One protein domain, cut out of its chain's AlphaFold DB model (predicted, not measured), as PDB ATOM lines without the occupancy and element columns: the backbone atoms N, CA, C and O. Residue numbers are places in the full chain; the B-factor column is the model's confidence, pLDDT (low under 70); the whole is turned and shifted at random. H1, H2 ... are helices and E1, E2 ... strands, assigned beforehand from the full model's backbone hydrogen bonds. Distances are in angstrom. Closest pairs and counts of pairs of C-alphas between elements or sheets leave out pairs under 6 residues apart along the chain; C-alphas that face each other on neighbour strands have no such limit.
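What this domain is: This is residues 284 to 493 of the 903 residues of the protein "CRISPR-associated protein Csx16" of Pseudomonadales bacterium (UniProt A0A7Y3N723). A twisted sheet of five strands makes the middle of the domain: it curls round H2 on one face, where H3 also covers its E5 edge, while H5 crosses the other face and has H1 and H6 packed on it. The sheet is mixed, in the order E3 E2 E1 E4 E5, and with H2 and H5 it makes three layers, helices on both faces of a sheet. The 210 printed residues include seven named helices and five named strands, in the order E1 E2 H1 E3 H2 E4 H3 H4 E5 H5 H6 H7, class mixed. The whole is compact, with a radius of gyration of the C-alphas of 16.5 A and spans of 47 by 41 by 35 A.

How they stand to each other: Edge strand E3, residues 356 to 361, is antiparallel to E2, residues 314 to 321, with N 317 and O 358 at 2.8 A. E2 forms a hairpin with E1, residues 291 to 299, with N 295 and O 318 at 2.8 A. E1 is parallel to E4, residues 396 to 403, with N 294 and O 399 at 2.8 A. E4 is parallel to edge strand E5, residues 436 to 443, with N 400 and O 439 at 2.8 A; these four pairs are within hydrogen-bond range. H2, residues 373 to 387, is on the sheet; its closest C-alphas to E2 are Met 376 and His 315, 7.1 A. On the same face H3, residues 414 to 428, has a height over the sheet of 8.7 A and runs along E5, only just, at 27 degrees on the local plane. H4, residues 430 to 433, touches H3 at residues 422 to 426 alone, closest C-alphas Tyr 433 and Arg 426, 5.2 A. On the opposite face H5, residues 449 to 462, has a height of 7.8 A and runs slantwise, at 39 degrees to E1 on the local plane. H1, residues 340 to 351, touches H5, about perpendicular at 75 degrees, closest C-alphas Ile 343 and Ala 456, 6.3 A. H6, residues 466 to 475, touches H5, closest C-alphas Pro 468 and Thr 460, 4.7 A. H7, residues 489 to 493, is close to but not clearly touching H2. E4, H3, H4, E5 make a strand-helix-strand unit, parallel neighbour strands with helices between; E3, H2, E4 make a split one, with E2 and E1 between; both crossovers are right-handed. Every O i to N i+4 pair is within hydrogen-bond range in H1, H2, H5, H6 and H7, and 7 of 11 in H3; H4 is too short for one.

Where its parts are: E1 runs 26.8 A from C-alpha 291 at (-5.937, 16.525, 7.060); E2 spans 23.2 A, E4 22.9 A, H3 22.5 A, E5 22.2 A, H2 21.2 A and H5 20.2 A. H7 ends at C-alpha 493, (16.249, 20.344, -5.901).

The domain as a whole: The C-alphas farthest apart, Gly 393 and Ser 466, are 47.1 A apart. The printed part has no cut. The links E1 to E2, E2 to H1, E3 to H2 and H6 to H7 are long. Residues 300 to 312, 362 to 372, 406 to 407, 466 and 484 to 493 have pLDDT under 70.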
ATOM      1  N   ARG A 284       6.435  24.346   5.036       87.25
ATOM      2  CA  ARG A 284       7.336  23.317   5.570       87.25
ATOM      3  C   ARG A 284       7.630  23.451   7.069       87.25
ATOM      4  O   ARG A 284       8.027  22.466   7.675       87.25
ATOM      5  N   HIS A 285       7.404  24.626   7.662       88.56
ATOM      6  CA  HIS A 285       7.615  24.895   9.092       88.56
ATOM      7  C   HIS A 285       6.321  24.840   9.918       88.56
ATOM      8  O   HIS A 285       6.342  25.128  11.113       88.56
ATOM      9  N   LEU A 286       5.185  24.483   9.310       91.31
ATOM     10  CA  LEU A 286       3.958  24.237  10.063       91.31
ATOM     11  C   LEU A 286       4.042  22.915  10.836       91.31
ATOM     12  O   LEU A 286       4.804  22.011  10.496       91.31
ATOM     13  N   ALA A 287       3.206  22.784  11.866       90.69
ATOM     14  CA  ALA A 287       3.006  21.509  12.541       90.69
ATOM     15  C   ALA A 287       2.346  20.483  11.601       90.69
ATOM     16  O   ALA A 287       1.564  20.840  10.719       90.69
ATOM     17  N   THR A 288       2.629  19.201  11.821       91.50
ATOM     18  CA  THR A 288       1.968  18.090  11.123       91.50
ATOM     19  C   THR A 288       0.471  18.057  11.439       91.50
ATOM     20  O   THR A 288       0.075  18.303  12.580       91.50
ATOM     21  N   ALA A 289      -0.358  17.689  10.461       92.81
ATOM     22  CA  ALA A 289      -1.804  17.553  10.625       92.81
ATOM     23  C   ALA A 289      -2.342  16.335   9.856       92.81
ATOM     24  O   ALA A 289      -1.796  15.966   8.816       92.81
ATOM     25  N   GLU A 290      -3.427  15.739  10.358       94.00
ATOM     26  CA  GLU A 290      -4.081  14.556   9.766       94.00
ATOM     27  C   GLU A 290      -4.815  14.874   8.462       94.00
ATOM     28  O   GLU A 290      -4.936  14.019   7.584       94.00
ATOM     29  N   SER A 291      -5.313  16.105   8.309       96.12
ATOM     30  CA  SER A 291      -5.937  16.525   7.060       96.12
ATOM     31  C   SER A 291      -5.671  17.984   6.708       96.12
ATOM     32  O   SER A 291      -5.590  18.831   7.598       96.12
ATOM     33  N   TRP A 292      -5.619  18.276   5.411       97.69
ATOM     34  CA  TRP A 292      -5.292  19.590   4.862       97.69
ATOM     35  C   TRP A 292      -6.271  19.988   3.757       97.69
ATOM     36  O   TRP A 292      -6.576  19.181   2.877       97.69
ATOM     37  N   ASP A 293      -6.719  21.242   3.773       97.81
ATOM     38  CA  ASP A 293      -7.452  21.860   2.667       97.81
ATOM     39  C   ASP A 293      -6.527  22.828   1.922       97.81
ATOM     40  O   ASP A 293      -5.920  23.719   2.521       97.81
ATOM     41  N   VAL A 294      -6.403  22.645   0.610       97.88
ATOM     42  CA  VAL A 294      -5.525  23.429  -0.262       97.88
ATOM     43  C   VAL A 294      -6.365  24.160  -1.296       97.88
ATOM     44  O   VAL A 294      -7.078  23.531  -2.068       97.88
ATOM     45  N   TYR A 295      -6.262  25.482  -1.344       97.12
ATOM     46  CA  TYR A 295      -6.972  26.331  -2.301       97.12
ATOM     47  C   TYR A 295      -5.985  26.875  -3.323       97.12
ATOM     48  O   TYR A 295      -4.987  27.471  -2.923       97.12
ATOM     49  N   ILE A 296      -6.255  26.677  -4.612       94.75
ATOM     50  CA  ILE A 296      -5.378  27.114  -5.703       94.75
ATOM     51  C   ILE A 296      -6.113  28.127  -6.577       94.75
ATOM     52  O   ILE A 296      -7.211  27.842  -7.055       94.75
ATOM     53  N   ASP A 297      -5.470  29.267  -6.811       91.25
ATOM     54  CA  ASP A 297      -5.887  30.282  -7.784       91.25
ATOM     55  C   ASP A 297      -4.661  30.800  -8.554       91.25
ATOM     56  O   ASP A 297      -3.505  30.592  -8.156       91.25
ATOM     57  N   GLU A 298      -4.905  31.458  -9.682       84.81
ATOM     58  CA  GLU A 298      -3.873  31.976 -10.562       84.81
ATOM     59  C   GLU A 298      -3.923  33.495 -10.743       84.81
ATOM     60  O   GLU A 298      -4.935  34.170 -10.587       84.81
ATOM     61  N   THR A 299      -2.800  34.056 -11.180       77.81
ATOM     62  CA  THR A 299      -2.740  35.433 -11.672       77.81
ATOM     63  C   THR A 299      -1.895  35.509 -12.938       77.81
ATOM     64  O   THR A 299      -0.957  34.740 -13.122       77.81
ATOM     65  N   GLY A 300      -2.200  36.471 -13.810       65.12
ATOM     66  CA  GLY A 300      -1.547  36.635 -15.110       65.12
ATOM     67  C   GLY A 300      -2.434  36.192 -16.273       65.12
ATOM     68  O   GLY A 300      -3.441  35.512 -16.099       65.12
ATOM     69  N   SER A 301      -2.088  36.641 -17.477       54.16
ATOM     70  CA  SER A 301      -2.867  36.436 -18.706       54.16
ATOM     71  C   SER A 301      -2.100  35.690 -19.802       54.16
ATOM     72  O   SER A 301      -2.664  35.460 -20.868       54.16
ATOM     73  N   ILE A 302      -0.825  35.358 -19.575       54.53
ATOM     74  CA  ILE A 302       0.075  34.766 -20.573       54.53
ATOM     75  C   ILE A 302       0.678  33.476 -20.007       54.53
ATOM     76  O   ILE A 302       1.435  33.533 -19.039       54.53
ATOM     77  N   PHE A 303       0.344  32.337 -20.621       52.62
ATOM     78  CA  PHE A 303       0.794  30.997 -20.213       52.62
ATOM     79  C   PHE A 303       1.565  30.240 -21.326       52.62
ATOM     80  O   PHE A 303       1.611  29.015 -21.315       52.62
ATOM     81  N   SER A 304       2.156  30.961 -22.294       43.28
ATOM     82  CA  SER A 304       2.898  30.408 -23.451       43.28
ATOM     83  C   SER A 304       4.222  31.141 -23.746       43.28
ATOM     84  O   SER A 304       4.420  32.251 -23.242       43.28
ATOM     85  N   GLU A 305       5.103  30.565 -24.582       38.28
ATOM     86  CA  GLU A 305       6.365  31.195 -25.036       38.28
ATOM     87  C   GLU A 305       6.174  32.527 -25.799       38.28
ATOM     88  O   GLU A 305       5.193  32.709 -26.529       38.28
ATOM     89  N   GLY A 306       7.144  33.448 -25.651       40.38
ATOM     90  CA  GLY A 306       7.347  34.580 -26.570       40.38
ATOM     91  C   GLY A 306       7.618  35.963 -25.962       40.38
ATOM     92  O   GLY A 306       8.223  36.782 -26.640       40.38
ATOM     93  N   ASP A 307       7.239  36.232 -24.709       37.00
ATOM     94  CA  ASP A 307       7.431  37.553 -24.084       37.00
ATOM     95  C   ASP A 307       7.897  37.418 -22.624       37.00
ATOM     96  O   ASP A 307       7.141  36.987 -21.749       37.00
ATOM     97  N   GLU A 308       9.132  37.831 -22.334       39.25
ATOM     98  CA  GLU A 308       9.552  38.143 -20.965       39.25
ATOM     99  C   GLU A 308       8.890  39.465 -20.536       39.25
ATOM    100  O   GLU A 308       9.106  40.510 -21.155       39.25
ATOM    101  N   GLY A 309       8.067  39.461 -19.477       48.97
ATOM    102  CA  GLY A 309       7.500  40.707 -18.953       48.97
ATOM    103  C   GLY A 309       6.183  40.611 -18.178       48.97
ATOM    104  O   GLY A 309       5.706  39.548 -17.784       48.97
ATOM    105  N   LYS A 310       5.593  41.791 -17.918       41.62
ATOM    106  CA  LYS A 310       4.355  41.978 -17.137       41.62
ATOM    107  C   LYS A 310       3.198  41.145 -17.709       41.62
ATOM    108  O   LYS A 310       2.747  41.417 -18.816       41.62
ATOM    109  N   GLY A 311       2.645  40.239 -16.899       51.66
ATOM    110  CA  GLY A 311       1.426  39.485 -17.224       51.66
ATOM    111  C   GLY A 311       1.600  37.973 -17.396       51.66
ATOM    112  O   GLY A 311       0.625  37.324 -17.775       51.66
ATOM    113  N   ARG A 312       2.780  37.405 -17.108       66.31
ATOM    114  CA  ARG A 312       2.991  35.947 -17.069       66.31
ATOM    115  C   ARG A 312       2.222  35.244 -15.948       66.31
ATOM    116  O   ARG A 312       1.984  35.826 -14.889       66.31
ATOM    117  N   GLY A 313       1.819  34.008 -16.232       71.19
ATOM    118  CA  GLY A 313       1.065  33.131 -15.344       71.19
ATOM    119  C   GLY A 313       1.827  32.745 -14.078       71.19
ATOM    120  O   GLY A 313       2.971  32.294 -14.133       71.19
ATOM    121  N   LYS A 314       1.166  32.910 -12.934       83.62
ATOM    122  CA  LYS A 314       1.620  32.485 -11.609       83.62
ATOM    123  C   LYS A 314       0.494  31.721 -10.925       83.62
ATOM    124  O   LYS A 314      -0.659  32.131 -11.032       83.62
ATOM    125  N   HIS A 315       0.827  30.661 -10.204       86.88
ATOM    126  CA  HIS A 315      -0.115  29.910  -9.375       86.88
ATOM    127  C   HIS A 315       0.204  30.147  -7.906       86.88
ATOM    128  O   HIS A 315       1.374  30.214  -7.527       86.88
ATOM    129  N   VAL A 316      -0.833  30.273  -7.088       92.38
ATOM    130  CA  VAL A 316      -0.715  30.395  -5.639       92.38
ATOM    131  C   VAL A 316      -1.577  29.326  -4.992       92.38
ATOM    132  O   VAL A 316      -2.720  29.123  -5.385       92.38
ATOM    133  N   ALA A 317      -1.025  28.663  -3.983       95.56
ATOM    134  CA  ALA A 317      -1.723  27.740  -3.114       95.56
ATOM    135  C   ALA A 317      -1.760  28.289  -1.682       95.56
ATOM    136  O   ALA A 317      -0.725  28.658  -1.117       95.56
ATOM    137  N   LEU A 318      -2.954  28.307  -1.092       97.75
ATOM    138  CA  LEU A 318      -3.177  28.490   0.339       97.75
ATOM    139  C   LEU A 318      -3.458  27.123   0.967       97.75
ATOM    140  O   LEU A 318      -4.423  26.465   0.592       97.75
ATOM    141  N   VAL A 319      -2.642  26.717   1.935       97.88
ATOM    142  CA  VAL A 319      -2.695  25.405   2.590       97.88
ATOM    143  C   VAL A 319      -3.141  25.572   4.038       97.88
ATOM    144  O   VAL A 319      -2.499  26.279   4.816       97.88
ATOM    145  N   VAL A 320      -4.244  24.929   4.413       97.69
ATOM    146  CA  VAL A 320      -4.894  25.097   5.717       97.69
ATOM    147  C   VAL A 320      -4.942  23.749   6.449       97.69
ATOM    148  O   VAL A 320      -5.602  22.831   5.958       97.69
ATOM    149  N   PRO A 321      -4.269  23.599   7.606       96.62
ATOM    150  CA  PRO A 321      -4.351  22.375   8.398       96.62
ATOM    151  C   PRO A 321      -5.710  22.231   9.084       96.62
ATOM    152  O   PRO A 321      -6.378  23.216   9.425       96.62
ATOM    153  N   CYS A 322      -6.104  20.989   9.362       90.62
ATOM    154  CA  CYS A 322      -7.294  20.714  10.152       90.62
ATOM    155  C   CYS A 322      -7.220  21.380  11.530       90.62
ATOM    156  O   CYS A 322      -6.223  21.284  12.241       90.62
ATOM    157  N   GLY A 323      -8.307  22.051  11.912       85.06
ATOM    158  CA  GLY A 323      -8.397  22.804  13.165       85.06
ATOM    159  C   GLY A 323      -8.151  24.307  13.012       85.06
ATOM    160  O   GLY A 323      -8.621  25.076  13.854       85.06
ATOM    161  N   THR A 324      -7.533  24.762  11.918       94.25
ATOM    162  CA  THR A 324      -7.379  26.195  11.633       94.25
ATOM    163  C   THR A 324      -8.635  26.751  10.972       94.25
ATOM    164  O   THR A 324      -9.040  26.330   9.892       94.25
ATOM    165  N   LYS A 325      -9.275  27.730  11.623       93.31
ATOM    166  CA  LYS A 325     -10.483  28.383  11.105       93.31
ATOM    167  C   LYS A 325     -10.133  29.705  10.432       93.31
ATOM    168  O   LYS A 325      -9.672  30.630  11.099       93.31
ATOM    169  N   LEU A 326     -10.411  29.809   9.134       93.50
ATOM    170  CA  LEU A 326     -10.282  31.068   8.401       93.50
ATOM    171  C   LEU A 326     -11.369  32.068   8.850       93.50
ATOM    172  O   LEU A 326     -12.555  31.715   8.856       93.50
ATOM    173  N   PRO A 327     -11.013  33.318   9.205       93.19
ATOM    174  CA  PRO A 327     -11.981  34.344   9.574       93.19
ATOM    175  C   PRO A 327     -12.974  34.623   8.443       93.19
ATOM    176  O   PRO A 327     -12.555  34.681   7.290       93.19
ATOM    177  N   PRO A 328     -14.270  34.838   8.730       89.69
ATOM    178  CA  PRO A 328     -15.282  35.001   7.690       89.69
ATOM    179  C   PRO A 328     -14.923  36.112   6.698       89.69
ATOM    180  O   PRO A 328     -14.707  37.264   7.087       89.69
ATOM    181  N   ILE A 329     -14.915  35.769   5.413       90.06
ATOM    182  CA  ILE A 329     -14.819  36.701   4.286       90.06
ATOM    183  C   ILE A 329     -15.986  36.417   3.341       90.06
ATOM    184  O   ILE A 329     -16.487  35.292   3.287       90.06
ATOM    185  N   ASN A 330     -16.473  37.445   2.643       84.50
ATOM    186  CA  ASN A 330     -17.532  37.259   1.658       84.50
ATOM    187  C   ASN A 330     -17.030  36.297   0.573       84.50
ATOM    188  O   ASN A 330     -15.999  36.566  -0.024       84.50
ATOM    189  N   VAL A 331     -17.749  35.208   0.301       82.12
ATOM    190  CA  VAL A 331     -17.358  34.251  -0.746       82.12
ATOM    191  C   VAL A 331     -17.397  34.868  -2.147       82.12
ATOM    192  O   VAL A 331     -16.681  34.416  -3.025       82.12
ATOM    193  N   GLU A 332     -18.162  35.946  -2.354       82.06
ATOM    194  CA  GLU A 332     -18.137  36.748  -3.588       82.06
ATOM    195  C   GLU A 332     -16.993  37.779  -3.630       82.06
ATOM    196  O   GLU A 332     -16.944  38.632  -4.524       82.06
ATOM    197  N   PHE A 333     -16.097  37.760  -2.639       86.94
ATOM    198  CA  PHE A 333     -14.914  38.607  -2.623       86.94
ATOM    199  C   PHE A 333     -14.072  38.349  -3.870       86.94
ATOM    200  O   PHE A 333     -13.781  37.210  -4.219       86.94
ATOM    201  N   HIS A 334     -13.660  39.441  -4.508       85.88
ATOM    202  CA  HIS A 334     -12.709  39.411  -5.604       85.88
ATOM    203  C   HIS A 334     -11.789  40.621  -5.477       85.88
ATOM    204  O   HIS A 334     -12.255  41.766  -5.456       85.88
ATOM    205  N   ALA A 335     -10.486  40.384  -5.391       84.62
ATOM    206  CA  ALA A 335      -9.476  41.361  -5.019       84.62
ATOM    207  C   ALA A 335      -9.446  42.575  -5.957       84.62
ATOM    208  O   ALA A 335      -9.247  43.700  -5.506       84.62
ATOM    209  N   THR A 336      -9.755  42.382  -7.244       81.56
ATOM    210  CA  THR A 336      -9.859  43.475  -8.233       81.56
ATOM    211  C   THR A 336     -11.028  44.435  -7.977       81.56
ATOM    212  O   THR A 336     -11.064  45.538  -8.529       81.56
ATOM    213  N   LYS A 337     -12.012  44.022  -7.167       82.94
ATOM    214  CA  LYS A 337     -13.200  44.805  -6.787       82.94
ATOM    215  C   LYS A 337     -13.194  45.218  -5.312       82.94
ATOM    216  O   LYS A 337     -13.982  46.087  -4.943       82.94
ATOM    217  N   ALA A 338     -12.349  44.601  -4.489       83.38
ATOM    218  CA  ALA A 338     -12.266  44.847  -3.058       83.38
ATOM    219  C   ALA A 338     -11.527  46.154  -2.734       83.38
ATOM    220  O   ALA A 338     -10.628  46.598  -3.450       83.38
ATOM    221  N   SER A 339     -11.888  46.776  -1.615       82.31
ATOM    222  CA  SER A 339     -11.174  47.935  -1.084       82.31
ATOM    223  C   SER A 339      -9.808  47.546  -0.507       82.31
ATOM    224  O   SER A 339      -9.564  46.402  -0.115       82.31
ATOM    225  N   HIS A 340      -8.906  48.526  -0.378       81.88
ATOM    226  CA  HIS A 340      -7.586  48.264   0.195       81.88
ATOM    227  C   HIS A 340      -7.643  47.730   1.629       81.88
ATOM    228  O   HIS A 340      -6.851  46.855   1.970       81.88
ATOM    229  N   ALA A 341      -8.599  48.209   2.428       79.62
ATOM    230  CA  ALA A 341      -8.800  47.769   3.802       79.62
ATOM    231  C   ALA A 341      -9.282  46.311   3.887       79.62
ATOM    232  O   ALA A 341      -8.841  45.580   4.770       79.62
ATOM    233  N   GLU A 342     -10.147  45.869   2.968       87.50
ATOM    234  CA  GLU A 342     -10.611  44.474   2.913       87.50
ATOM    235  C   GLU A 342      -9.468  43.523   2.559       87.50
ATOM    236  O   GLU A 342      -9.288  42.514   3.237       87.50
ATOM    237  N   ILE A 343      -8.646  43.886   1.567       90.25
ATOM    238  CA  ILE A 343      -7.457  43.106   1.204       90.25
ATOM    239  C   ILE A 343      -6.480  43.071   2.383       90.25
ATOM    240  O   ILE A 343      -6.068  41.992   2.792       90.25
ATOM    241  N   ASN A 344      -6.150  44.219   2.988       87.62
ATOM    242  CA  ASN A 344      -5.220  44.266   4.122       87.62
ATOM    243  C   ASN A 344      -5.714  43.407   5.294       87.62
ATOM    244  O   ASN A 344      -4.922  42.688   5.891       87.62
ATOM    245  N   LYS A 345      -7.020  43.421   5.590       89.75
ATOM    246  CA  LYS A 345      -7.618  42.569   6.627       89.75
ATOM    247  C   LYS A 345      -7.498  41.079   6.290       89.75
ATOM    248  O   LYS A 345      -7.196  40.283   7.182       89.75
ATOM    249  N   ALA A 346      -7.727  40.702   5.032       93.56
ATOM    250  CA  ALA A 346      -7.575  39.323   4.582       93.56
ATOM    251  C   ALA A 346      -6.116  38.855   4.726       93.56
ATOM    252  O   ALA A 346      -5.859  37.867   5.410       93.56
ATOM    253  N   LEU A 347      -5.154  39.611   4.185       94.50
ATOM    254  CA  LEU A 347      -3.733  39.255   4.260       94.50
ATOM    255  C   LEU A 347      -3.211  39.254   5.705       94.50
ATOM    256  O   LEU A 347      -2.496  38.335   6.087       94.50
ATOM    257  N   GLN A 348      -3.621  40.222   6.536       91.62
ATOM    258  CA  GLN A 348      -3.239  40.252   7.953       91.62
ATOM    259  C   GLN A 348      -3.755  39.027   8.712       91.62
ATOM    260  O   GLN A 348      -3.071  38.516   9.593       91.62
ATOM    261  N   SER A 349      -4.952  38.538   8.369       93.81
ATOM    262  CA  SER A 349      -5.487  37.312   8.966       93.81
ATOM    263  C   SER A 349      -4.589  36.116   8.651       93.81
ATOM    264  O   SER A 349      -4.316  35.321   9.539       93.81
ATOM    265  N   LEU A 350      -4.100  36.015   7.412       95.69
ATOM    266  CA  LEU A 350      -3.204  34.937   6.994       95.69
ATOM    267  C   LEU A 350      -1.841  35.026   7.689       95.69
ATOM    268  O   LEU A 350      -1.366  34.014   8.189       95.69
ATOM    269  N   LEU A 351      -1.256  36.224   7.798       90.75
ATOM    270  CA  LEU A 351       0.020  36.439   8.502       90.75
ATOM    271  C   LEU A 351      -0.034  36.033   9.984       90.75
ATOM    272  O   LEU A 351       0.991  35.684  10.561       90.75
ATOM    273  N   ASN A 352      -1.225  36.063  10.588       90.06
ATOM    274  CA  ASN A 352      -1.440  35.748  11.999       90.06
ATOM    275  C   ASN A 352      -1.906  34.300  12.243       90.06
ATOM    276  O   ASN A 352      -2.120  33.920  13.396       90.06
ATOM    277  N   LEU A 353      -2.132  33.507  11.190       93.44
ATOM    278  CA  LEU A 353      -2.639  32.137  11.286       93.44
ATOM    279  C   LEU A 353      -1.583  31.120  10.839       93.44
ATOM    280  O   LEU A 353      -0.791  31.416   9.944       93.44
ATOM    281  N   PRO A 354      -1.606  29.893  11.393       93.62
ATOM    282  CA  PRO A 354      -0.708  28.813  10.993       93.62
ATOM    283  C   PRO A 354      -1.178  28.182   9.670       93.62
ATOM    284  O   PRO A 354      -1.663  27.053   9.636       93.62
ATOM    285  N   VAL A 355      -1.094  28.945   8.582       97.00
ATOM    286  CA  VAL A 355      -1.454  28.528   7.218       97.00
ATOM    287  C   VAL A 355      -0.248  28.635   6.297       97.00
ATOM    288  O   VAL A 355       0.569  29.542   6.446       97.00
ATOM    289  N   GLY A 356      -0.143  27.724   5.337       95.81
ATOM    290  CA  GLY A 356       0.959  27.672   4.385       95.81
ATOM    291  C   GLY A 356       0.630  28.456   3.125       95.81
ATOM    292  O   GLY A 356      -0.489  28.372   2.621       95.81
ATOM    293  N   ILE A 357       1.598  29.198   2.594       96.06
ATOM    294  CA  ILE A 357       1.484  29.856   1.287       96.06
ATOM    295  C   ILE A 357       2.606  29.345   0.390       96.06
ATOM    296  O   ILE A 357       3.773  29.351   0.781       96.06
ATOM    297  N   VAL A 358       2.242  28.912  -0.815       91.69
ATOM    298  CA  VAL A 358       3.180  28.462  -1.849       91.69
ATOM    299  C   VAL A 358       2.816  29.156  -3.154       91.69
ATOM    300  O   VAL A 358       1.666  29.089  -3.571       91.69
ATOM    301  N   GLY A 359       3.762  29.825  -3.809       88.38
ATOM    302  CA  GLY A 359       3.530  30.447  -5.117       88.38
ATOM    303  C   GLY A 359       4.597  30.080  -6.135       88.38
ATOM    304  O   GLY A 359       5.771  30.111  -5.796       88.38
ATOM    305  N   VAL A 360       4.210  29.778  -7.375       80.81
ATOM    306  CA  VAL A 360       5.124  29.372  -8.461       80.81
ATOM    307  C   VAL A 360       4.860  30.210  -9.716       80.81
ATOM    308  O   VAL A 360       3.707  30.537 -10.007       80.81
ATOM    309  N   SER A 361       5.914  30.576 -10.449       77.69
ATOM    310  CA  SER A 361       5.843  31.338 -11.710       77.69
ATOM    311  C   SER A 361       6.225  30.462 -12.901       77.69
ATOM    312  O   SER A 361       7.078  29.594 -12.761       77.69
ATOM    313  N   LEU A 362       5.668  30.737 -14.085       66.31
ATOM    314  CA  LEU A 362       6.083  30.103 -15.349       66.31
ATOM    315  C   LEU A 362       7.535  30.370 -15.754       66.31
ATOM    316  O   LEU A 362       8.079  29.637 -16.567       66.31
ATOM    317  N   ASP A 363       8.144  31.425 -15.215       57.41
ATOM    318  CA  ASP A 363       9.551  31.758 -15.464       57.41
ATOM    319  C   ASP A 363      10.527  30.827 -14.721       57.41
ATOM    320  O   ASP A 363      11.735  31.038 -14.779       57.41
ATOM    321  N   ASP A 364      10.029  29.850 -13.961       59.31
ATOM    322  CA  ASP A 364      10.876  28.884 -13.270       59.31
ATOM    323  C   ASP A 364      11.395  27.821 -14.250       59.31
ATOM    324  O   ASP A 364      10.608  27.177 -14.946       59.31
ATOM    325  N   ASP A 365      12.715  27.605 -14.278       51.75
ATOM    326  CA  ASP A 365      13.385  26.676 -15.206       51.75
ATOM    327  C   ASP A 365      12.842  25.236 -15.083       51.75
ATOM    328  O   ASP A 365      12.891  24.454 -16.030       51.75
ATOM    329  N   VAL A 366      12.267  24.889 -13.923       50.56
ATOM    330  CA  VAL A 366      11.621  23.590 -13.650       50.56
ATOM    331  C   VAL A 366      10.401  23.341 -14.553       50.56
ATOM    332  O   VAL A 366       9.992  22.196 -14.739       50.56
ATOM    333  N   LEU A 367       9.815  24.399 -15.121       52.25
ATOM    334  CA  LEU A 367       8.634  24.349 -15.987       52.25
ATOM    335  C   LEU A 367       8.974  24.461 -17.485       52.25
ATOM    336  O   LEU A 367       8.054  24.526 -18.306       52.25
ATOM    337  N   LEU A 368      10.262  24.464 -17.863       46.75
ATOM    338  CA  LEU A 368      10.694  24.527 -19.264       46.75
ATOM    339  C   LEU A 368      10.051  23.392 -20.085       46.75
ATOM    340  O   LEU A 368      10.275  22.208 -19.836       46.75
ATOM    341  N   GLY A 369       9.224  23.768 -21.067       46.38
ATOM    342  CA  GLY A 369       8.502  22.853 -21.962       46.38
ATOM    343  C   GLY A 369       7.091  22.434 -21.513       46.38
ATOM    344  O   GLY A 369       6.408  21.737 -22.262       46.38
ATOM    345  N   GLN A 370       6.613  22.854 -20.333       51.09
ATOM    346  CA  GLN A 370       5.282  22.508 -19.802       51.09
ATOM    347  C   GLN A 370       4.297  23.686 -19.941       51.09
ATOM    348  O   GLN A 370       3.952  24.376 -18.985       51.09
ATOM    349  N   GLU A 371       3.821  23.925 -21.164       58.75
ATOM    350  CA  GLU A 371       3.037  25.119 -21.527       58.75
ATOM    351  C   GLU A 371       1.514  24.890 -21.475       58.75
ATOM    352  O   GLU A 371       0.817  24.893 -22.497       58.75
ATOM    353  N   SER A 372       0.966  24.643 -20.280       68.06
ATOM    354  CA  SER A 372      -0.489  24.713 -20.065       68.06
ATOM    355  C   SER A 372      -0.862  25.052 -18.620       68.06
ATOM    356  O   SER A 372      -0.176  24.647 -17.683       68.06
ATOM    357  N   TRP A 373      -1.998  25.736 -18.426       75.19
ATOM    358  CA  TRP A 373      -2.561  26.004 -17.092       75.19
ATOM    359  C   TRP A 373      -2.709  24.720 -16.262       75.19
ATOM    360  O   TRP A 373      -2.372  24.689 -15.083       75.19
ATOM    361  N   PHE A 374      -3.136  23.624 -16.892       75.50
ATOM    362  CA  PHE A 374      -3.309  22.345 -16.205       75.50
ATOM    363  C   PHE A 374      -1.978  21.730 -15.747       75.50
ATOM    364  O   PHE A 374      -1.899  21.197 -14.640       75.50
ATOM    365  N   ALA A 375      -0.913  21.854 -16.547       73.94
ATOM    366  CA  ALA A 375       0.427  21.435 -16.136       73.94
ATOM    367  C   ALA A 375       0.916  22.237 -14.916       73.94
ATOM    368  O   ALA A 375       1.485  21.664 -13.988       73.94
ATOM    369  N   MET A 376       0.618  23.539 -14.849       76.19
ATOM    370  CA  MET A 376       0.924  24.346 -13.661       76.19
ATOM    371  C   MET A 376       0.139  23.909 -12.421       76.19
ATOM    372  O   MET A 376       0.712  23.864 -11.329       76.19
ATOM    373  N   VAL A 377      -1.146  23.561 -12.563       83.19
ATOM    374  CA  VAL A 377      -1.940  22.985 -11.463       83.19
ATOM    375  C   VAL A 377      -1.285  21.695 -10.964       83.19
ATOM    376  O   VAL A 377      -1.033  21.564  -9.766       83.19
ATOM    377  N   TYR A 378      -0.930  20.785 -11.875       82.50
ATOM    378  CA  TYR A 378      -0.241  19.532 -11.553       82.50
ATOM    379  C   TYR A 378       1.076  19.762 -10.794       82.50
ATOM    380  O   TYR A 378       1.311  19.158  -9.744       82.50
ATOM    381  N   HIS A 379       1.916  20.685 -11.266       78.88
ATOM    382  CA  HIS A 379       3.174  21.025 -10.599       78.88
ATOM    383  C   HIS A 379       2.970  21.676  -9.231       78.88
ATOM    384  O   HIS A 379       3.676  21.334  -8.283       78.88
ATOM    385  N   THR A 380       1.982  22.563  -9.101       85.75
ATOM    386  CA  THR A 380       1.650  23.202  -7.820       85.75
ATOM    387  C   THR A 380       1.227  22.154  -6.790       85.75
ATOM    388  O   THR A 380       1.702  22.189  -5.657       85.75
ATOM    389  N   ILE A 381       0.409  21.172  -7.189       89.50
ATOM    390  CA  ILE A 381      -0.001  20.054  -6.324       89.50
ATOM    391  C   ILE A 381       1.218  19.246  -5.859       89.50
ATOM    392  O   ILE A 381       1.393  19.037  -4.658       89.50
ATOM    393  N   ARG A 382       2.094  18.834  -6.786       85.94
ATOM    394  CA  ARG A 382       3.310  18.065  -6.457       85.94
ATOM    395  C   ARG A 382       4.223  18.820  -5.500       85.94
ATOM    396  O   ARG A 382       4.722  18.245  -4.537       85.94
ATOM    397  N   LEU A 383       4.405  20.116  -5.737       83.94
ATOM    398  CA  LEU A 383       5.218  20.970  -4.885       83.94
ATOM    399  C   LEU A 383       4.637  21.085  -3.472       83.94
ATOM    400  O   LEU A 383       5.368  20.910  -2.499       83.94
ATOM    401  N   VAL A 384       3.331  21.345  -3.351       91.06
ATOM    402  CA  VAL A 384       2.650  21.422  -2.051       91.06
ATOM    403  C   VAL A 384       2.823  20.117  -1.276       91.06
ATOM    404  O   VAL A 384       3.197  20.165  -0.109       91.06
ATOM    405  N   LEU A 385       2.622  18.962  -1.919       91.81
ATOM    406  CA  LEU A 385       2.752  17.654  -1.267       91.81
ATOM    407  C   LEU A 385       4.183  17.364  -0.789       91.81
ATOM    408  O   LEU A 385       4.356  16.804   0.290       91.81
ATOM    409  N   ARG A 386       5.211  17.795  -1.531       87.06
ATOM    410  CA  ARG A 386       6.626  17.638  -1.131       87.06
ATOM    411  C   ARG A 386       7.031  18.531   0.036       87.06
ATOM    412  O   ARG A 386       7.883  18.151   0.835       87.06
ATOM    413  N   LEU A 387       6.431  19.714   0.121       87.94
ATOM    414  CA  LEU A 387       6.669  20.677   1.195       87.94
ATOM    415  C   LEU A 387       5.823  20.396   2.443       87.94
ATOM    416  O   LEU A 387       6.060  21.015   3.479       87.94
ATOM    417  N   LEU A 388       4.830  19.509   2.346       91.44
ATOM    418  CA  LEU A 388       3.880  19.252   3.417       91.44
ATOM    419  C   LEU A 388       4.573  18.588   4.623       91.44
ATOM    420  O   LEU A 388       5.255  17.566   4.458       91.44
ATOM    421  N   PRO A 389       4.381  19.114   5.846       90.38
ATOM    422  CA  PRO A 389       4.798  18.434   7.064       90.38
ATOM    423  C   PRO A 389       3.989  17.147   7.249       90.38
ATOM    424  O   PRO A 389       2.763  17.184   7.358       90.38
ATOM    425  N   MET A 390       4.675  16.004   7.300       89.12
ATOM    426  CA  MET A 390       4.058  14.685   7.446       89.12
ATOM    427  C   MET A 390       4.838  13.839   8.449       89.12
ATOM    428  O   MET A 390       6.064  13.933   8.525       89.12
ATOM    429  N   THR A 391       4.121  12.984   9.175       85.50
ATOM    430  CA  THR A 391       4.708  11.967  10.051       85.50
ATOM    431  C   THR A 391       4.720  10.629   9.309       85.50
ATOM    432  O   THR A 391       3.648  10.178   8.893       85.50
ATOM    433  N   PRO A 392       5.879   9.965   9.138       83.38
ATOM    434  CA  PRO A 392       5.935   8.642   8.523       83.38
ATOM    435  C   PRO A 392       4.983   7.645   9.196       83.38
ATOM    436  O   PRO A 392       4.903   7.579  10.423       83.38
ATOM    437  N   GLY A 393       4.238   6.889   8.387       81.06
ATOM    438  CA  GLY A 393       3.257   5.906   8.862       81.06
ATOM    439  C   GLY A 393       1.916   6.461   9.371       81.06
ATOM    440  O   GLY A 393       1.030   5.663   9.674       81.06
ATOM    441  N   GLN A 394       1.722   7.783   9.446       87.44
ATOM    442  CA  GLN A 394       0.432   8.387   9.804       87.44
ATOM    443  C   GLN A 394      -0.460   8.562   8.563       87.44
ATOM    444  O   GLN A 394       0.001   9.004   7.509       87.44
ATOM    445  N   GLU A 395      -1.757   8.263   8.686       93.62
ATOM    446  CA  GLU A 395      -2.727   8.585   7.633       93.62
ATOM    447  C   GLU A 395      -2.853  10.105   7.471       93.62
ATOM    448  O   GLU A 395      -3.071  10.828   8.443       93.62
ATOM    449  N   THR A 396      -2.700  10.593   6.238       95.25
ATOM    450  CA  THR A 396      -2.778  12.023   5.915       95.25
ATOM    451  C   THR A 396      -3.688  12.237   4.713       95.25
ATOM    452  O   THR A 396      -3.439  11.700   3.632       95.25
ATOM    453  N   GLN A 397      -4.725  13.055   4.880       97.00
ATOM    454  CA  GLN A 397      -5.660  13.407   3.811       97.00
ATOM    455  C   GLN A 397      -5.403  14.823   3.289       97.00
ATOM    456  O   GLN A 397      -5.321  15.770   4.065       97.00
ATOM    457  N   VAL A 398      -5.326  15.005   1.972       97.75
ATOM    458  CA  VAL A 398      -5.128  16.333   1.366       97.75
ATOM    459  C   VAL A 398      -6.196  16.582   0.311       97.75
ATOM    460  O   VAL A 398      -6.300  15.829  -0.656       97.75
ATOM    461  N   ARG A 399      -6.992  17.639   0.489       97.38
ATOM    462  CA  ARG A 399      -8.062  18.041  -0.433       97.38
ATOM    463  C   ARG A 399      -7.663  19.303  -1.183       97.38
ATOM    464  O   ARG A 399      -7.462  20.343  -0.563       97.38
ATOM    465  N   PHE A 400      -7.572  19.220  -2.503       97.19
ATOM    466  CA  PHE A 400      -7.272  20.351  -3.371       97.19
ATOM    467  C   PHE A 400      -8.540  20.900  -4.019       97.19
ATOM    468  O   PHE A 400      -9.274  20.180  -4.693       97.19
ATOM    469  N   HIS A 401      -8.717  22.206  -3.861       96.12
ATOM    470  CA  HIS A 401      -9.799  23.022  -4.390       96.12
ATOM    471  C   HIS A 401      -9.209  23.986  -5.417       96.12
ATOM    472  O   HIS A 401      -8.629  25.012  -5.049       96.12
ATOM    473  N   VAL A 402      -9.314  23.651  -6.700       93.50
ATOM    474  CA  VAL A 402      -8.763  24.474  -7.787       93.50
ATOM    475  C   VAL A 402      -9.855  25.390  -8.325       93.50
ATOM    476  O   VAL A 402     -10.925  24.912  -8.706       93.50
ATOM    477  N   GLU A 403      -9.611  26.699  -8.366       91.88
ATOM    478  CA  GLU A 403     -10.569  27.626  -8.965       91.88
ATOM    479  C   GLU A 403     -10.770  27.323 -10.457       91.88
ATOM    480  O   GLU A 403      -9.826  27.080 -11.208       91.88
ATOM    481  N   GLN A 404     -12.029  27.308 -10.902       87.62
ATOM    482  CA  GLN A 404     -12.341  27.018 -12.296       87.62
ATOM    483  C   GLN A 404     -11.749  28.049 -13.269       87.62
ATOM    484  O   GLN A 404     -11.903  29.268 -13.113       87.62
ATOM    485  N   ARG A 405     -11.223  27.535 -14.379       81.19
ATOM    486  CA  ARG A 405     -10.763  28.318 -15.522       81.19
ATOM    487  C   ARG A 405     -11.132  27.588 -16.800       81.19
ATOM    488  O   ARG A 405     -10.743  26.446 -17.005       81.19
ATOM    489  N   GLU A 406     -11.879  28.246 -17.685       66.94
ATOM    490  CA  GLU A 406     -12.321  27.608 -18.928       66.94
ATOM    491  C   GLU A 406     -11.140  27.070 -19.768       66.94
ATOM    492  O   GLU A 406     -10.159  27.793 -19.945       66.94
ATOM    493  N   PRO A 407     -11.245  25.840 -20.321       64.44
ATOM    494  CA  PRO A 407     -12.446  24.990 -20.384       64.44
ATOM    495  C   PRO A 407     -12.712  24.134 -19.130       64.44
ATOM    496  O   PRO A 407     -13.738  23.461 -19.071       64.44
ATOM    497  N   PHE A 408     -11.824  24.158 -18.139       79.56
ATOM    498  CA  PHE A 408     -11.900  23.365 -16.916       79.56
ATOM    499  C   PHE A 408     -12.867  24.000 -15.905       79.56
ATOM    500  O   PHE A 408     -12.534  24.916 -15.152       79.56
ATOM    501  N   VAL A 409     -14.111  23.529 -15.928       82.00
ATOM    502  CA  VAL A 409     -15.201  23.996 -15.059       82.00
ATOM    503  C   VAL A 409     -15.520  22.979 -13.970       82.00
ATOM    504  O   VAL A 409     -15.046  21.841 -14.008       82.00
ATOM    505  N   GLU A 410     -16.343  23.368 -13.002       84.06
ATOM    506  CA  GLU A 410     -16.845  22.439 -11.991       84.06
ATOM    507  C   GLU A 410     -17.450  21.169 -12.623       84.06
ATOM    508  O   GLU A 410     -18.207  21.234 -13.594       84.06
ATOM    509  N   GLY A 411     -17.083  20.007 -12.076       76.19
ATOM    510  CA  GLY A 411     -17.436  18.688 -12.615       76.19
ATOM    511  C   GLY A 411     -16.439  18.116 -13.632       76.19
ATOM    512  O   GLY A 411     -16.618  16.986 -14.083       76.19
ATOM    513  N   THR A 412     -15.377  18.848 -13.983       79.06
ATOM    514  CA  THR A 412     -14.261  18.291 -14.764       79.06
ATOM    515  C   THR A 412     -13.563  17.172 -13.968       79.06
ATOM    516  O   THR A 412     -13.180  17.406 -12.820       79.06
ATOM    517  N   PRO A 413     -13.349  15.970 -14.544       75.94
ATOM    518  CA  PRO A 413     -12.857  14.800 -13.812       75.94
ATOM    519  C   PRO A 413     -11.330  14.814 -13.606       75.94
ATOM    520  O   PRO A 413     -10.597  14.034 -14.218       75.94
ATOM    521  N   ILE A 414     -10.840  15.688 -12.721       82.75
ATOM    522  CA  ILE A 414      -9.406  15.787 -12.387       82.75
ATOM    523  C   ILE A 414      -8.945  14.799 -11.307       82.75
ATOM    524  O   ILE A 414      -7.747  14.590 -11.153       82.75
ATOM    525  N   GLU A 415      -9.877  14.124 -10.624       82.56
ATOM    526  CA  GLU A 415      -9.589  13.098  -9.605       82.56
ATOM    527  C   GLU A 415      -8.735  11.940 -10.151       82.56
ATOM    528  O   GLU A 415      -8.000  11.287  -9.414       82.56
ATOM    529  N   SER A 416      -8.769  11.709 -11.468       79.38
ATOM    530  CA  SER A 416      -7.922  10.714 -12.135       79.38
ATOM    531  C   SER A 416      -6.419  10.960 -11.935       79.38
ATOM    532  O   SER A 416      -5.664   9.991 -11.854       79.38
ATOM    533  N   LEU A 417      -5.987  12.218 -11.757       82.56
ATOM    534  CA  LEU A 417      -4.586  12.576 -11.496       82.56
ATOM    535  C   LEU A 417      -4.033  11.954 -10.211       82.56
ATOM    536  O   LEU A 417      -2.829  11.717 -10.110       82.56
ATOM    537  N   ARG A 418      -4.897  11.645  -9.239       86.94
ATOM    538  CA  ARG A 418      -4.513  10.952  -8.005       86.94
ATOM    539  C   ARG A 418      -3.777   9.642  -8.288       86.94
ATOM    540  O   ARG A 418      -2.805   9.322  -7.607       86.94
ATOM    541  N   HIS A 419      -4.206   8.914  -9.322       82.69
ATOM    542  CA  HIS A 419      -3.613   7.636  -9.722       82.69
ATOM    543  C   HIS A 419      -2.204   7.770 -10.311       82.69
ATOM    544  O   HIS A 419      -1.507   6.766 -10.416       82.69
ATOM    545  N   THR A 420      -1.774   8.987 -10.642       83.44
ATOM    546  CA  THR A 420      -0.401   9.302 -11.047       83.44
ATOM    547  C   THR A 420       0.402   9.853  -9.868       83.44
ATOM    548  O   THR A 420       1.506   9.385  -9.603       83.44
ATOM    549  N   ILE A 421      -0.171  10.798  -9.114       86.56
ATOM    550  CA  ILE A 421       0.536  11.543  -8.061       86.56
ATOM    551  C   ILE A 421       0.892  10.657  -6.863       86.56
ATOM    552  O   ILE A 421       2.023  10.700  -6.382       86.56
ATOM    553  N   GLU A 422      -0.050   9.859  -6.351       89.88
ATOM    554  CA  GLU A 422       0.225   9.076  -5.142       89.88
ATOM    555  C   GLU A 422       1.296   7.994  -5.361       89.88
ATOM    556  O   GLU A 422       2.188   7.885  -4.517       89.88
ATOM    557  N   PRO A 423       1.276   7.197  -6.453       85.94
ATOM    558  CA  PRO A 423       2.346   6.234  -6.708       85.94
ATOM    559  C   PRO A 423       3.710   6.898  -6.899       85.94
ATOM    560  O   PRO A 423       4.696   6.398  -6.366       85.94
ATOM    561  N   GLU A 424       3.762   8.033  -7.602       83.69
ATOM    562  CA  GLU A 424       4.993   8.805  -7.804       83.69
ATOM    563  C   GLU A 424       5.627   9.204  -6.460       83.69
ATOM    564  O   GLU A 424       6.807   8.946  -6.220       83.69
ATOM    565  N   LEU A 425       4.830   9.759  -5.541       85.75
ATOM    566  CA  LEU A 425       5.308  10.144  -4.214       85.75
ATOM    567  C   LEU A 425       5.709   8.929  -3.367       85.75
ATOM    568  O   LEU A 425       6.741   8.967  -2.703       85.75
ATOM    569  N   ARG A 426       4.956   7.822  -3.422       87.44
ATOM    570  CA  ARG A 426       5.305   6.586  -2.693       87.44
ATOM    571  C   ARG A 426       6.621   5.968  -3.167       87.44
ATOM    572  O   ARG A 426       7.316   5.384  -2.348       87.44
ATOM    573  N   VAL A 427       6.991   6.112  -4.441       81.75
ATOM    574  CA  VAL A 427       8.328   5.711  -4.921       81.75
ATOM    575  C   VAL A 427       9.410   6.603  -4.309       81.75
ATOM    576  O   VAL A 427      10.447   6.107  -3.886       81.75
ATOM    577  N   LEU A 428       9.153   7.909  -4.201       79.50
ATOM    578  CA  LEU A 428      10.109   8.870  -3.648       79.50
ATOM    579  C   LEU A 428      10.370   8.671  -2.140       79.50
ATOM    580  O   LEU A 428      11.507   8.749  -1.659       79.50
ATOM    581  N   SER A 429       9.313   8.432  -1.367       83.62
ATOM    582  CA  SER A 429       9.418   8.073   0.048       83.62
ATOM    583  C   SER A 429       8.295   7.114   0.456       83.62
ATOM    584  O   SER A 429       7.184   7.555   0.782       83.62
ATOM    585  N   PRO A 430       8.568   5.797   0.464       85.31
ATOM    586  CA  PRO A 430       7.555   4.797   0.776       85.31
ATOM    587  C   PRO A 430       6.915   4.999   2.150       85.31
ATOM    588  O   PRO A 430       5.692   5.004   2.255       85.31
ATOM    589  N   GLU A 431       7.713   5.217   3.198       87.38
ATOM    590  CA  GLU A 431       7.207   5.336   4.573       87.38
ATOM    591  C   GLU A 431       6.456   6.651   4.824       87.38
ATOM    592  O   GLU A 431       5.436   6.656   5.519       87.38
ATOM    593  N   ARG A 432       6.918   7.761   4.232       88.88
ATOM    594  CA  ARG A 432       6.274   9.076   4.373       88.88
ATOM    595  C   ARG A 432       4.896   9.105   3.726       88.88
ATOM    596  O   ARG A 432       3.962   9.658   4.300       88.88
ATOM    597  N   TYR A 433       4.769   8.519   2.534       91.69
ATOM    598  CA  TYR A 433       3.557   8.615   1.715       91.69
ATOM    599  C   TYR A 433       2.693   7.342   1.726       91.69
ATOM    600  O   TYR A 433       1.684   7.285   1.020       91.69
ATOM    601  N   ALA A 434       3.037   6.334   2.538       90.75
ATOM    602  CA  ALA A 434       2.255   5.102   2.682       90.75
ATOM    603  C   ALA A 434       0.778   5.384   3.008       90.75
ATOM    604  O   ALA A 434      -0.110   4.809   2.380       90.75
ATOM    605  N   GLY A 435       0.525   6.306   3.945       91.56
ATOM    606  CA  GLY A 435      -0.812   6.713   4.391       91.56
ATOM    607  C   GLY A 435      -1.386   7.951   3.690       91.56
ATOM    608  O   GLY A 435      -2.368   8.507   4.178       91.56
ATOM    609  N   LEU A 436      -0.779   8.432   2.595       95.06
ATOM    610  CA  LEU A 436      -1.267   9.613   1.875       95.06
ATOM    611  C   LEU A 436      -2.515   9.274   1.045       95.06
ATOM    612  O   LEU A 436      -2.476   8.350   0.229       95.06
ATOM    613  N   SER A 437      -3.567  10.082   1.198       95.19
ATOM    614  CA  SER A 437      -4.751  10.102   0.333       95.19
ATOM    615  C   SER A 437      -4.981  11.509  -0.209       95.19
ATOM    616  O   SER A 437      -5.149  12.460   0.562       95.19
ATOM    617  N   VAL A 438      -5.015  11.650  -1.533       96.31
ATOM    618  CA  VAL A 438      -5.239  12.937  -2.209       96.31
ATOM    619  C   VAL A 438      -6.652  12.988  -2.791       96.31
ATOM    620  O   VAL A 438      -7.123  12.006  -3.350       96.31
ATOM    621  N   HIS A 439      -7.320  14.134  -2.687       95.88
ATOM    622  CA  HIS A 439      -8.592  14.424  -3.353       95.88
ATOM    623  C   HIS A 439      -8.473  15.723  -4.143       95.88
ATOM    624  O   HIS A 439      -7.891  16.689  -3.649       95.88
ATOM    625  N   LEU A 440      -9.013  15.755  -5.357       94.38
ATOM    626  CA  LEU A 440      -8.845  16.842  -6.315       94.38
ATOM    627  C   LEU A 440     -10.201  17.242  -6.902       94.38
ATOM    628  O   LEU A 440     -10.866  16.447  -7.568       94.38
ATOM    629  N   GLU A 441     -10.580  18.508  -6.746       93.69
ATOM    630  CA  GLU A 441     -11.780  19.048  -7.380       93.69
ATOM    631  C   GLU A 441     -11.564  20.422  -8.019       93.69
ATOM    632  O   GLU A 441     -10.770  21.244  -7.558       93.69
ATOM    633  N   ILE A 442     -12.297  20.665  -9.112       91.50
ATOM    634  CA  ILE A 442     -12.442  22.000  -9.693       91.50
ATOM    635  C   ILE A 442     -13.698  22.628  -9.120       91.50
ATOM    636  O   ILE A 442     -14.794  22.082  -9.265       91.50
ATOM    637  N   VAL A 443     -13.543  23.802  -8.529       92.56
ATOM    638  CA  VAL A 443     -14.598  24.485  -7.794       92.56
ATOM    639  C   VAL A 443     -15.025  25.738  -8.546       92.56
ATOM    640  O   VAL A 443     -14.205  26.526  -9.025       92.56
ATOM    641  N   ALA A 444     -16.339  25.946  -8.650       88.00
ATOM    642  CA  ALA A 444     -16.861  27.162  -9.252       88.00
ATOM    643  C   ALA A 444     -16.506  28.408  -8.428       88.00
ATOM    644  O   ALA A 444     -16.413  28.359  -7.197       88.00
ATOM    645  N   LYS A 445     -16.367  29.551  -9.111       82.19
ATOM    646  CA  LYS A 445     -16.090  30.837  -8.453       82.19
ATOM    647  C   LYS A 445     -17.132  31.111  -7.362       82.19
ATOM    648  O   LYS A 445     -18.317  30.828  -7.544       82.19
ATOM    649  N   ASN A 446     -16.693  31.709  -6.259       83.69
ATOM    650  CA  ASN A 446     -17.524  32.137  -5.128       83.69
ATOM    651  C   ASN A 446     -18.188  31.023  -4.293       83.69
ATOM    652  O   ASN A 446     -19.173  31.289  -3.601       83.69
ATOM    653  N   LYS A 447     -17.694  29.778  -4.335       85.81
ATOM    654  CA  LYS A 447     -18.252  28.682  -3.515       85.81
ATOM    655  C   LYS A 447     -17.579  28.498  -2.163       85.81
ATOM    656  O   LYS A 447     -18.255  28.194  -1.184       85.81
ATOM    657  N   LEU A 448     -16.261  28.660  -2.113       90.75
ATOM    658  CA  LEU A 448     -15.463  28.367  -0.929       90.75
ATOM    659  C   LEU A 448     -14.729  29.615  -0.461       90.75
ATOM    660  O   LEU A 448     -14.098  30.317  -1.242       90.75
ATOM    661  N   GLN A 449     -14.767  29.851   0.847       91.69
ATOM    662  CA  GLN A 449     -14.117  30.991   1.487       91.69
ATOM    663  C   GLN A 449     -12.593  31.005   1.280       91.69
ATOM    664  O   GLN A 449     -11.997  32.075   1.169       91.69
ATOM    665  N   GLY A 450     -11.955  29.831   1.214       92.06
ATOM    666  CA  GLY A 450     -10.519  29.724   0.948       92.06
ATOM    667  C   GLY A 450     -10.117  30.280  -0.421       92.06
ATOM    668  O   GLY A 450      -9.059  30.899  -0.520       92.06
ATOM    669  N   LEU A 451     -10.997  30.171  -1.430       93.38
ATOM    670  CA  LEU A 451     -10.777  30.740  -2.767       93.38
ATOM    671  C   LEU A 451     -10.677  32.272  -2.719       93.38
ATOM    672  O   LEU A 451      -9.792  32.861  -3.325       93.38
ATOM    673  N   SER A 452     -11.495  32.924  -1.890       92.81
ATOM    674  CA  SER A 452     -11.426  34.375  -1.682       92.81
ATOM    675  C   SER A 452     -10.097  34.838  -1.067       92.81
ATOM    676  O   SER A 452      -9.621  35.934  -1.357       92.81
ATOM    677  N   TYR A 453      -9.492  34.024  -0.196       95.44
ATOM    678  CA  TYR A 453      -8.194  34.341   0.398       95.44
ATOM    679  C   TYR A 453      -7.045  34.143  -0.589       95.44
ATOM    680  O   TYR A 453      -6.167  35.004  -0.662       95.44
ATOM    681  N   VAL A 454      -7.041  33.041  -1.344       94.38
ATOM    682  CA  VAL A 454      -5.987  32.795  -2.337       94.38
ATOM    683  C   VAL A 454      -6.046  33.805  -3.490       94.38
ATOM    684  O   VAL A 454      -4.989  34.298  -3.870       94.38
ATOM    685  N   ASP A 455      -7.235  34.264  -3.905       93.06
ATOM    686  CA  ASP A 455      -7.413  35.381  -4.855       93.06
ATOM    687  C   ASP A 455      -6.779  36.687  -4.340       93.06
ATOM    688  O   ASP A 455      -6.103  37.409  -5.081       93.06
ATOM    689  N   ALA A 456      -6.884  36.976  -3.036       93.69
ATOM    690  CA  ALA A 456      -6.203  38.128  -2.437       93.69
ATOM    691  C   ALA A 456      -4.668  38.010  -2.503       93.69
ATOM    692  O   ALA A 456      -3.986  39.017  -2.743       93.69
ATOM    693  N   ILE A 457      -4.114  36.807  -2.304       94.75
ATOM    694  CA  ILE A 457      -2.668  36.556  -2.412       94.75
ATOM    695  C   ILE A 457      -2.227  36.663  -3.878       94.75
ATOM    696  O   ILE A 457      -1.293  37.411  -4.179       94.75
ATOM    697  N   ALA A 458      -2.927  35.979  -4.788       91.81
ATOM    698  CA  ALA A 458      -2.651  35.971  -6.220       91.81
ATOM    699  C   ALA A 458      -2.662  37.397  -6.786       91.81
ATOM    700  O   ALA A 458      -1.684  37.835  -7.393       91.81
ATOM    701  N   HIS A 459      -3.689  38.191  -6.474       90.81
ATOM    702  CA  HIS A 459      -3.744  39.601  -6.859       90.81
ATOM    703  C   HIS A 459      -2.589  40.429  -6.271       90.81
ATOM    704  O   HIS A 459      -2.036  41.298  -6.951       90.81
ATOM    705  N   THR A 460      -2.209  40.182  -5.012       91.06
ATOM    706  CA  THR A 460      -1.104  40.904  -4.359       91.06
ATOM    707  C   THR A 460       0.232  40.643  -5.051       91.06
ATOM    708  O   THR A 460       1.014  41.575  -5.231       91.06
ATOM    709  N   TRP A 461       0.473  39.408  -5.491       90.19
ATOM    710  CA  TRP A 461       1.715  39.025  -6.161       90.19
ATOM    711  C   TRP A 461       1.733  39.307  -7.671       90.19
ATOM    712  O   TRP A 461       2.790  39.535  -8.267       90.19
ATOM    713  N   GLY A 462       0.572  39.255  -8.320       82.50
ATOM    714  CA  GLY A 462       0.439  39.403  -9.767       82.50
ATOM    715  C   GLY A 462       0.207  40.827 -10.259       82.50
ATOM    716  O   GLY A 462       0.427  41.103 -11.439       82.50
ATOM    717  N   SER A 463      -0.234  41.742  -9.391       79.06
ATOM    718  CA  SER A 463      -0.548  43.111  -9.800       79.06
ATOM    719  C   SER A 463       0.703  43.976  -9.994       79.06
ATOM    720  O   SER A 463       1.640  43.978  -9.196       79.06
ATOM    721  N   GLY A 464       0.697  44.776 -11.065       70.94
ATOM    722  CA  GLY A 464       1.733  45.773 -11.344       70.94
ATOM    723  C   GLY A 464       1.572  47.089 -10.577       70.94
ATOM    724  O   GLY A 464       2.445  47.954 -10.702       70.94
ATOM    725  N   ASP A 465       0.483  47.249  -9.823       72.00
ATOM    726  CA  ASP A 465       0.133  48.485  -9.124       72.00
ATOM    727  C   ASP A 465       1.025  48.742  -7.898       72.00
ATOM    728  O   ASP A 465       1.598  47.829  -7.300       72.00
ATOM    729  N   SER A 466       1.139  50.011  -7.492       69.12
ATOM    730  CA  SER A 466       2.015  50.418  -6.386       69.12
ATOM    731  C   SER A 466       1.587  49.847  -5.030       69.12
ATOM    732  O   SER A 466       2.441  49.505  -4.218       69.12
ATOM    733  N   GLU A 467       0.286  49.721  -4.776       77.44
ATOM    734  CA  GLU A 467      -0.223  49.289  -3.472       77.44
ATOM    735  C   GLU A 467      -0.058  47.774  -3.220       77.44
ATOM    736  O   GLU A 467       0.464  47.411  -2.167       77.44
ATOM    737  N   PRO A 468      -0.382  46.868  -4.167       83.56
ATOM    738  CA  PRO A 468       0.008  45.455  -4.092       83.56
ATOM    739  C   PRO A 468       1.511  45.236  -3.882       83.56
ATOM    740  O   PRO A 468       1.888  44.451  -3.018       83.56
ATOM    741  N   LYS A 469       2.374  45.998  -4.569       78.88
ATOM    742  CA  LYS A 469       3.832  45.922  -4.365       78.88
ATOM    743  C   LYS A 469       4.262  46.300  -2.950       78.88
ATOM    744  O   LYS A 469       5.124  45.641  -2.377       78.88
ATOM    745  N   LYS A 470       3.657  47.340  -2.360       75.25
ATOM    746  CA  LYS A 470       3.906  47.682  -0.949       75.25
ATOM    747  C   LYS A 470       3.487  46.545  -0.025       75.25
ATOM    748  O   LYS A 470       4.247  46.203   0.871       75.25
ATOM    749  N   ARG A 471       2.310  45.946  -0.249       86.44
ATOM    750  CA  ARG A 471       1.843  44.799   0.546       86.44
ATOM    751  C   ARG A 471       2.789  43.618   0.449       86.44
ATOM    752  O   ARG A 471       3.102  43.051   1.479       86.44
ATOM    753  N   LEU A 472       3.263  43.297  -0.755       86.75
ATOM    754  CA  LEU A 472       4.213  42.212  -0.987       86.75
ATOM    755  C   LEU A 472       5.535  42.446  -0.237       86.75
ATOM    756  O   LEU A 472       6.058  41.531   0.391       86.75
ATOM    757  N   LYS A 473       6.029  43.693  -0.231       81.88
ATOM    758  CA  LYS A 473       7.211  44.087   0.550       81.88
ATOM    759  C   LYS A 473       6.971  43.990   2.061       81.88
ATOM    760  O   LYS A 473       7.847  43.529   2.780       81.88
ATOM    761  N   ILE A 474       5.807  44.430   2.543       78.31
ATOM    762  CA  ILE A 474       5.449  44.380   3.971       78.31
ATOM    763  C   ILE A 474       5.251  42.934   4.435       78.31
ATOM    764  O   ILE A 474       5.729  42.579   5.506       78.31
ATOM    765  N   SER A 475       4.566  42.103   3.643       88.81
ATOM    766  CA  SER A 475       4.283  40.711   3.995       88.81
ATOM    767  C   SER A 475       5.517  39.821   3.939       88.81
ATOM    768  O   SER A 475       5.499  38.775   4.563       88.81
ATOM    769  N   GLN A 476       6.569  40.211   3.210       89.44
ATOM    770  CA  GLN A 476       7.804  39.432   3.043       89.44
ATOM    771  C   GLN A 476       7.577  38.002   2.511       89.44
ATOM    772  O   GLN A 476       8.358  37.090   2.770       89.44
ATOM    773  N   TRP A 477       6.507  37.791   1.738       90.50
ATOM    774  CA  TRP A 477       6.249  36.492   1.115       90.50
ATOM    775  C   TRP A 477       7.169  36.204  -0.072       90.50
ATOM    776  O   TRP A 477       7.497  35.046  -0.322       90.50
ATOM    777  N   GLU A 478       7.551  37.229  -0.829       86.25
ATOM    778  CA  GLU A 478       8.388  37.087  -2.020       86.25
ATOM    779  C   GLU A 478       9.799  36.603  -1.653       86.25
ATOM    780  O   GLU A 478      10.436  37.143  -0.755       86.25
ATOM    781  N   GLY A 479      10.264  35.544  -2.321       74.88
ATOM    782  CA  GLY A 479      11.538  34.884  -2.021       74.88
ATOM    783  C   GLY A 479      11.481  33.865  -0.874       74.88
ATOM    784  O   GLY A 479      12.432  33.107  -0.709       74.88
ATOM    785  N   HIS A 480      10.373  33.791  -0.122       80.75
ATOM    786  CA  HIS A 480      10.204  32.840   0.987       80.75
ATOM    787  C   HIS A 480       9.022  31.879   0.788       80.75
ATOM    788  O   HIS A 480       9.180  30.662   0.866       80.75
ATOM    789  N   CYS A 481       7.821  32.424   0.590       88.31
ATOM    790  CA  CYS A 481       6.577  31.677   0.369       88.31
ATOM    791  C   CYS A 481       6.158  31.713  -1.112       88.31
ATOM    792  O   CYS A 481       5.604  30.752  -1.637       88.31
ATOM    793  N   LEU A 482       6.446  32.824  -1.796       87.94
ATOM    794  CA  LEU A 482       6.194  33.038  -3.220       87.94
ATOM    795  C   LEU A 482       7.527  32.994  -3.962       87.94
ATOM    796  O   LEU A 482       8.401  33.836  -3.737       87.94
ATOM    797  N   LEU A 483       7.692  31.983  -4.806       76.06
ATOM    798  CA  LEU A 483       8.986  31.612  -5.352       76.06
ATOM    799  C   LEU A 483       9.401  32.516  -6.493       76.06
ATOM    800  O   LEU A 483       8.617  32.837  -7.388       76.06
ATOM    801  N   LEU A 484      10.669  32.909  -6.447       68.25
ATOM    802  CA  LEU A 484      11.310  33.637  -7.522       68.25
ATOM    803  C   LEU A 484      12.188  32.671  -8.321       68.25
ATOM    804  O   LEU A 484      12.918  31.888  -7.697       68.25
ATOM    805  N   PRO A 485      12.175  32.764  -9.665       59.09
ATOM    806  CA  PRO A 485      12.948  31.881 -10.533       59.09
ATOM    807  C   PRO A 485      14.414  31.779 -10.115       59.09
ATOM    808  O   PRO A 485      14.946  30.689  -9.997       59.09
ATOM    809  N   GLN A 486      15.054  32.902  -9.789       52.62
ATOM    810  CA  GLN A 486      16.494  32.946  -9.510       52.62
ATOM    811  C   GLN A 486      16.889  32.607  -8.059       52.62
ATOM    812  O   GLN A 486      18.078  32.532  -7.770       52.62
ATOM    813  N   ILE A 487      15.932  32.448  -7.133       49.75
ATOM    814  CA  ILE A 487      16.212  32.440  -5.677       49.75
ATOM    815  C   ILE A 487      15.863  31.103  -4.999       49.75
ATOM    816  O   ILE A 487      16.392  30.809  -3.932       49.75
ATOM    817  N   SER A 488      15.013  30.257  -5.590       51.72
ATOM    818  CA  SER A 488      14.476  29.065  -4.904       51.72
ATOM    819  C   SER A 488      15.116  27.741  -5.338       51.72
ATOM    820  O   SER A 488      14.479  26.816  -5.840       51.72
ATOM    821  N   SER A 489      16.415  27.616  -5.087       58.78
ATOM    822  CA  SER A 489      17.212  26.426  -5.390       58.78
ATOM    823  C   SER A 489      16.740  25.151  -4.663       58.78
ATOM    824  O   SER A 489      16.808  24.077  -5.246       58.78
ATOM    825  N   LEU A 490      16.135  25.250  -3.471       58.66
ATOM    826  CA  LEU A 490      15.556  24.099  -2.750       58.66
ATOM    827  C   LEU A 490      14.404  23.422  -3.518       58.66
ATOM    828  O   LEU A 490      14.268  22.202  -3.509       58.66
ATOM    829  N   GLN A 491      13.552  24.204  -4.182       58.84
ATOM    830  CA  GLN A 491      12.383  23.667  -4.890       58.84
ATOM    831  C   GLN A 491      12.740  23.160  -6.283       58.84
ATOM    832  O   GLN A 491      12.151  22.178  -6.733       58.84
ATOM    833  N   ARG A 492      13.808  23.710  -6.875       59.00
ATOM    834  CA  ARG A 492      14.532  23.084  -7.989       59.00
ATOM    835  C   ARG A 492      15.117  21.729  -7.587       59.00
ATOM    836  O   ARG A 492      14.937  20.759  -8.317       59.00
ATOM    837  N   SER A 493      15.717  21.618  -6.398       60.69
ATOM    838  CA  SER A 493      16.249  20.344  -5.901       60.69
ATOM    839  C   SER A 493      15.179  19.269  -5.709       60.69
ATOM    840  O   SER A 493      15.445  18.098  -5.954       60.69
TER     841      SER A 493